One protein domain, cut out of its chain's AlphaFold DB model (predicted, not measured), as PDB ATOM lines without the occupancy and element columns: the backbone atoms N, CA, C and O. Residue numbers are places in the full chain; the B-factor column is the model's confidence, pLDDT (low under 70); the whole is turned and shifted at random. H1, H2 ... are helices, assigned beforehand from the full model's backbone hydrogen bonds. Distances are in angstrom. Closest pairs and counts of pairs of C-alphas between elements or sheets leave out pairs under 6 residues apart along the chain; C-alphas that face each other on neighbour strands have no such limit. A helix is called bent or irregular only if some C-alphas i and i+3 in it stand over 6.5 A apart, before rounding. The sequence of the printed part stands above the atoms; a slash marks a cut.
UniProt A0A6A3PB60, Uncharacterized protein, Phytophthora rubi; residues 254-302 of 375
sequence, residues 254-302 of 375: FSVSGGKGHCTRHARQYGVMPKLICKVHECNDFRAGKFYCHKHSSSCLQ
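AT A GLANCE: This is residues 254 to 302 of the 375 residues of an uncharacterized protein of Phytophthora rubi (UniProt A0A6A3PB60). What shape is this? It has little regular structure: a rod made mostly of loops, with H2 at one end, the shorter H1 towards the other, and looping residues 270 to 293 between them. What does it hold? The printed 49 residues include two named helices, H1 then H2, and no named strand; the class is all helix, with 15 residues in named elements. It is only just compact, close to loose, with a radius of gyration of the C-alphas of 11.4 A, and spans 37 by 17 by 13 A.

IN THESE COORDINATES: Where is H2? H2, residues 294 to 302, measures 14.2 A from first to last C-alpha and ends at C-alpha 302, (88.749, 143.590, 194.722). It is neither bent nor irregular, but only just: C-alphas 295 and 298 are 6.4 A apart. Where is H1? H1, residues 264 to 269, measures 9.0 A from C-alpha 264, (98.758, 171.061, 194.250).

HOW THE PARTS SIT: Do the helices meet? H1 and H2 are apart. How are their backbones? Every O i to N i+4 pair of H1 is within hydrogen-bond range; in H2 1 of 5 is, beside 1 of 6 O i to N i+3 pairs.

THE WHOLE: How large is it? The C-alphas farthest apart, of Gly 261 and Gln 302, are 37.2 A apart. Is it continuous? The printed part has no cut, and the 24-residue link is long. Where is confidence low? Residues 273 to 275, 289 and 298 to 302 are under 70.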
ATOM      1  N   PHE A 254      97.572 178.890 196.877       87.19
ATOM      2  CA  PHE A 254      98.448 178.561 198.000       87.19
ATOM      3  C   PHE A 254      99.267 177.310 197.709       87.19
ATOM      4  O   PHE A 254      98.775 176.354 197.095       87.19
ATOM      5  N   SER A 255     100.505 177.311 198.184       88.38
ATOM      6  CA  SER A 255     101.338 176.124 198.172       88.38
ATOM      7  C   SER A 255     100.807 175.085 199.160       88.38
ATOM      8  O   SER A 255     100.096 175.407 200.118       88.38
ATOM      9  N   VAL A 256     101.106 173.816 198.893       86.25
ATOM     10  CA  VAL A 256     100.776 172.726 199.814       86.25
ATOM     11  C   VAL A 256     101.968 172.349 200.672       86.25
ATOM     12  O   VAL A 256     103.114 172.406 200.225       86.25
ATOM     13  N   SER A 257     101.692 171.892 201.893       79.88
ATOM     14  CA  SER A 257     102.705 171.322 202.780       79.88
ATOM     15  C   SER A 257     103.428 170.169 202.074       79.88
ATOM     16  O   SER A 257     102.805 169.202 201.635       79.88
ATOM     17  N   GLY A 258     104.747 170.298 201.916       78.94
ATOM     18  CA  GLY A 258     105.581 169.348 201.168       78.94
ATOM     19  C   GLY A 258     105.653 169.577 199.650       78.94
ATOM     20  O   GLY A 258     106.432 168.906 198.985       78.94
ATOM     21  N   GLY A 259     104.921 170.549 199.094       79.56
ATOM     22  CA  GLY A 259     104.953 170.926 197.672       79.56
ATOM     23  C   GLY A 259     106.131 171.822 197.266       79.56
ATOM     24  O   GLY A 259     106.100 172.409 196.188       79.56
ATOM     25  N   LYS A 260     107.149 171.994 198.126       84.94
ATOM     26  CA  LYS A 260     108.327 172.876 197.926       84.94
ATOM     27  C   LYS A 260     107.982 174.293 197.421       84.94
ATOM     28  O   LYS A 260     108.706 174.869 196.612       84.94
ATOM     29  N   GLY A 261     106.868 174.858 197.892       87.88
ATOM     30  CA  GLY A 261     106.385 176.174 197.460       87.88
ATOM     31  C   GLY A 261     105.494 176.155 196.215       87.88
ATOM     32  O   GLY A 261     105.162 177.213 195.707       87.88
ATOM     33  N   HIS A 262     105.051 174.994 195.735       90.06
ATOM     34  CA  HIS A 262     104.098 174.876 194.632       90.06
ATOM     35  C   HIS A 262     102.688 174.534 195.134       90.06
ATOM     36  O   HIS A 262     102.512 173.804 196.115       90.06
ATOM     37  N   CYS A 263     101.659 175.056 194.460       89.88
ATOM     38  CA  CYS A 263     100.270 174.623 194.659       89.88
ATOM     39  C   CYS A 263     100.081 173.168 194.210       89.88
ATOM     40  O   CYS A 263     100.882 172.684 193.427       89.88
ATOM     41  N   THR A 264      99.015 172.475 194.625       84.44
ATOM     42  CA  THR A 264      98.758 171.061 194.250       84.44
ATOM     43  C   THR A 264      98.956 170.763 192.763       84.44
ATOM     44  O   THR A 264      99.587 169.770 192.414       84.44
ATOM     45  N   ARG A 265      98.448 171.639 191.889       86.31
ATOM     46  CA  ARG A 265      98.576 171.507 190.432       86.31
ATOM     47  C   ARG A 265     100.030 171.594 189.973       86.31
ATOM     48  O   ARG A 265     100.509 170.719 189.264       86.31
ATOM     49  N   HIS A 266     100.733 172.636 190.401       89.25
ATOM     50  CA  HIS A 266     102.122 172.865 190.010       89.25
ATOM     51  C   HIS A 266     103.084 171.890 190.688       89.25
ATOM     52  O   HIS A 266     104.030 171.426 190.081       89.25
ATOM     53  N   ALA A 267     102.795 171.475 191.913       86.12
ATOM     54  CA  ALA A 267     103.558 170.458 192.610       86.12
ATOM     55  C   ALA A 267     103.596 169.159 191.779       86.12
ATOM     56  O   ALA A 267     104.649 168.553 191.648       86.12
ATOM     57  N   ARG A 268     102.497 168.795 191.096       78.31
ATOM     58  CA  ARG A 268     102.500 167.677 190.137       78.31
ATOM     59  C   ARG A 268     103.325 167.951 188.883       78.31
ATOM     60  O   ARG A 268     104.142 167.114 188.524       78.31
ATOM     61  N   GLN A 269     103.107 169.100 188.242       83.94
ATOM     62  CA  GLN A 269     103.794 169.477 187.001       83.94
ATOM     63  C   GLN A 269     105.321 169.457 187.157       83.94
ATOM     64  O   GLN A 269     106.023 169.020 186.256       83.94
ATOM     65  N   TYR A 270     105.823 169.868 188.321       82.50
ATOM     66  CA  TYR A 270     107.254 169.915 188.630       82.50
ATOM     67  C   TYR A 270     107.760 168.647 189.345       82.50
ATOM     68  O   TYR A 270     108.843 168.652 189.921       82.50
ATOM     69  N   GLY A 271     106.969 167.565 189.381       78.69
ATOM     70  CA  GLY A 271     107.360 166.293 190.008       78.69
ATOM     71  C   GLY A 271     107.503 166.338 191.538       78.69
ATOM     72  O   GLY A 271     107.940 165.373 192.164       78.69
ATOM     73  N   VAL A 272     107.101 167.433 192.179       77.19
ATOM     74  CA  VAL A 272     107.086 167.604 193.633       77.19
ATOM     75  C   VAL A 272     105.770 167.055 194.189       77.19
ATOM     76  O   VAL A 272     104.853 167.792 194.532       77.19
ATOM     77  N   MET A 273     105.639 165.733 194.264       65.06
ATOM     78  CA  MET A 273     104.398 165.086 194.703       65.06
ATOM     79  C   MET A 273     104.159 165.261 196.216       65.06
ATOM     80  O   MET A 273     104.886 164.663 197.018       65.06
ATOM     81  N   PRO A 274     103.123 166.000 196.665       64.06
ATOM     82  CA  PRO A 274     102.736 165.977 198.069       64.06
ATOM     83  C   PRO A 274     102.190 164.582 198.414       64.06
ATOM     84  O   PRO A 274     101.416 163.993 197.656       64.06
ATOM     85  N   LYS A 275     102.561 164.048 199.584       64.69
ATOM     86  CA  LYS A 275     102.263 162.663 200.025       64.69
ATOM     87  C   LYS A 275     100.762 162.307 200.110       64.69
ATOM     88  O   LYS A 275     100.428 161.160 200.395       64.69
ATOM     89  N   LEU A 276      99.864 163.262 199.868       72.81
ATOM     90  CA  LEU A 276      98.423 163.173 200.107       72.81
ATOM     91  C   LEU A 276      97.568 162.895 198.855       72.81
ATOM     92  O   LEU A 276      96.352 162.922 198.970       72.81
ATOM     93  N   ILE A 277      98.131 162.618 197.673       76.44
ATOM     94  CA  ILE A 277      97.336 162.390 196.440       76.44
ATOM     95  C   ILE A 277      97.234 160.903 196.106       76.44
ATOM     96  O   ILE A 277      98.231 160.186 196.209       76.44
ATOM     97  N   CYS A 278      96.049 160.435 195.706       82.38
ATOM     98  CA  CYS A 278      95.811 159.061 195.262       82.38
ATOM     99  C   CYS A 278      96.882 158.556 194.274       82.38
ATOM    100  O   CYS A 278      97.297 159.274 193.374       82.38
ATOM    101  N   LYS A 279      97.344 157.311 194.459       77.31
ATOM    102  CA  LYS A 279      98.378 156.688 193.615       77.31
ATOM    103  C   LYS A 279      97.859 156.208 192.245       77.31
ATOM    104  O   LYS A 279      98.664 155.815 191.412       77.31
ATOM    105  N   VAL A 280      96.544 156.201 192.014       80.88
ATOM    106  CA  VAL A 280      95.972 155.833 190.706       80.88
ATOM    107  C   VAL A 280      96.346 156.896 189.675       80.88
ATOM    108  O   VAL A 280      96.266 158.089 189.973       80.88
ATOM    109  N   HIS A 281      96.763 156.454 188.485       76.62
ATOM    110  CA  HIS A 281      97.102 157.333 187.366       76.62
ATOM    111  C   HIS A 281      95.935 158.291 187.083       76.62
ATOM    112  O   HIS A 281      94.780 157.875 187.133       76.62
ATOM    113  N   GLU A 282      96.232 159.579 186.889       72.56
ATOM    114  CA  GLU A 282      95.247 160.653 186.645       72.56
ATOM    115  C   GLU A 282      94.219 160.919 187.766       72.56
ATOM    116  O   GLU A 282      93.373 161.808 187.646       72.56
ATOM    117  N   CYS A 283      94.311 160.243 188.917       78.50
ATOM    118  CA  CYS A 283      93.439 160.542 190.044       78.50
ATOM    119  C   CYS A 283      93.929 161.752 190.837       78.50
ATOM    120  O   CYS A 283      94.982 161.733 191.482       78.50
ATOM    121  N   ASN A 284      93.095 162.790 190.878       73.62
ATOM    122  CA  ASN A 284      93.428 164.025 191.574       73.62
ATOM    123  C   ASN A 284      92.934 164.096 193.024       73.62
ATOM    124  O   ASN A 284      93.274 165.061 193.714       73.62
ATOM    125  N   ASP A 285      92.198 163.083 193.482       78.19
ATOM    126  CA  ASP A 285      91.590 163.043 194.809       78.19
ATOM    127  C   ASP A 285      92.628 162.822 195.922       78.19
ATOM    128  O   ASP A 285      93.651 162.140 195.759       78.19
ATOM    129  N   PHE A 286      92.332 163.376 197.098       77.38
ATOM    130  CA  PHE A 286      93.152 163.196 198.290       77.38
ATOM    131  C   PHE A 286      93.063 161.764 198.823       77.38
ATOM    132  O   PHE A 286      92.004 161.131 198.802       77.38
ATOM    133  N   ARG A 287      94.187 161.239 199.316       80.00
ATOM    134  CA  ARG A 287      94.241 159.930 199.964       80.00
ATOM    135  C   ARG A 287      93.414 159.951 201.243       80.00
ATOM    136  O   ARG A 287      93.608 160.812 202.092       80.00
ATOM    137  N   ALA A 288      92.572 158.938 201.391       71.75
ATOM    138  CA  ALA A 288      91.876 158.622 202.633       71.75
ATOM    139  C   ALA A 288      92.695 157.680 203.538       71.75
ATOM    140  O   ALA A 288      92.360 157.465 204.697       71.75
ATOM    141  N   GLY A 289      93.769 157.089 202.995       68.81
ATOM    142  CA  GLY A 289      94.650 156.137 203.675       68.81
ATOM    143  C   GLY A 289      96.067 156.134 203.089       68.81
ATOM    144  O   GLY A 289      96.507 157.113 202.495       68.81
ATOM    145  N   LYS A 290      96.819 155.029 203.217       72.88
ATOM    146  CA  LYS A 290      98.246 155.007 202.815       72.88
ATOM    147  C   LYS A 290      98.497 155.307 201.326       72.88
ATOM    148  O   LYS A 290      99.502 155.944 201.005       72.88
ATOM    149  N   PHE A 291      97.609 154.882 200.420       76.69
ATOM    150  CA  PHE A 291      97.886 154.922 198.972       76.69
ATOM    151  C   PHE A 291      96.751 155.454 198.081       76.69
ATOM    152  O   PHE A 291      97.044 155.998 197.016       76.69
ATOM    153  N   TYR A 292      95.481 155.363 198.488       84.31
ATOM    154  CA  TYR A 292      94.336 155.647 197.608       84.31
ATOM    155  C   TYR A 292      93.315 156.608 198.243       84.31
ATOM    156  O   TYR A 292      93.267 156.741 199.468       84.31
ATOM    157  N   CYS A 293      92.539 157.313 197.412       86.38
ATOM    158  CA  CYS A 293      91.387 158.116 197.844       86.38
ATOM    159  C   CYS A 293      90.191 157.221 198.196       86.38
ATOM    160  O   CYS A 293      90.207 156.041 197.857       86.38
ATOM    161  N   HIS A 294      89.139 157.775 198.809       81.44
ATOM    162  CA  HIS A 294      87.920 157.018 199.141       81.44
ATOM    163  C   HIS A 294      87.277 156.320 197.928       81.44
ATOM    164  O   HIS A 294      86.730 155.230 198.072       81.44
ATOM    165  N   LYS A 295      87.390 156.906 196.726       79.56
ATOM    166  CA  LYS A 295      86.853 156.322 195.486       79.56
ATOM    167  C   LYS A 295      87.683 155.141 194.969       79.56
ATOM    168  O   LYS A 295      87.128 154.184 194.449       79.56
ATOM    169  N   HIS A 296      89.007 155.182 195.138       82.31
ATOM    170  CA  HIS A 296      89.930 154.145 194.652       82.31
ATOM    171  C   HIS A 296      90.361 153.132 195.720       82.31
ATOM    172  O   HIS A 296      90.981 152.115 195.410       82.31
ATOM    173  N   SER A 297      90.046 153.381 196.992       72.88
ATOM    174  CA  SER A 297      90.325 152.437 198.076       72.88
ATOM    175  C   SER A 297      89.446 151.189 198.011       72.88
ATOM    176  O   SER A 297      89.882 150.128 198.450       72.88
ATOM    177  N   SER A 298      88.236 151.295 197.456       65.94
ATOM    178  CA  SER A 298      87.282 150.188 197.311       65.94
ATOM    179  C   SER A 298      87.543 149.334 196.064       65.94
ATOM    180  O   SER A 298      87.456 148.109 196.146       65.94
ATOM    181  N   SER A 299      87.936 149.942 194.938       60.00
ATOM    182  CA  SER A 299      88.177 149.232 193.671       60.00
ATOM    183  C   SER A 299      89.452 148.371 193.682       60.00
ATOM    184  O   SER A 299      89.429 147.227 193.237       60.00
ATOM    185  N   CYS A 300      90.550 148.846 194.286       51.84
ATOM    186  CA  CYS A 300      91.838 148.127 194.293       51.84
ATOM    187  C   CYS A 300      91.872 146.897 195.236       51.84
ATOM    188  O   CYS A 300      92.662 145.969 195.043       51.84
ATOM    189  N   LEU A 301      91.008 146.840 196.261       54.97
ATOM    190  CA  LEU A 301      90.905 145.668 197.149       54.97
ATOM    191  C   LEU A 301      90.259 144.454 196.460       54.97
ATOM    192  O   LEU A 301      90.524 143.316 196.859       54.97
ATOM    193  N   GLN A 302      89.439 144.671 195.428       53.22
ATOM    194  CA  GLN A 302      88.749 143.590 194.722       53.22
ATOM    195  C   GLN A 302      89.676 142.830 193.764       53.22
ATOM    196  O   GLN A 302      89.611 141.602 193.711       53.22
TER     197      GLN A 302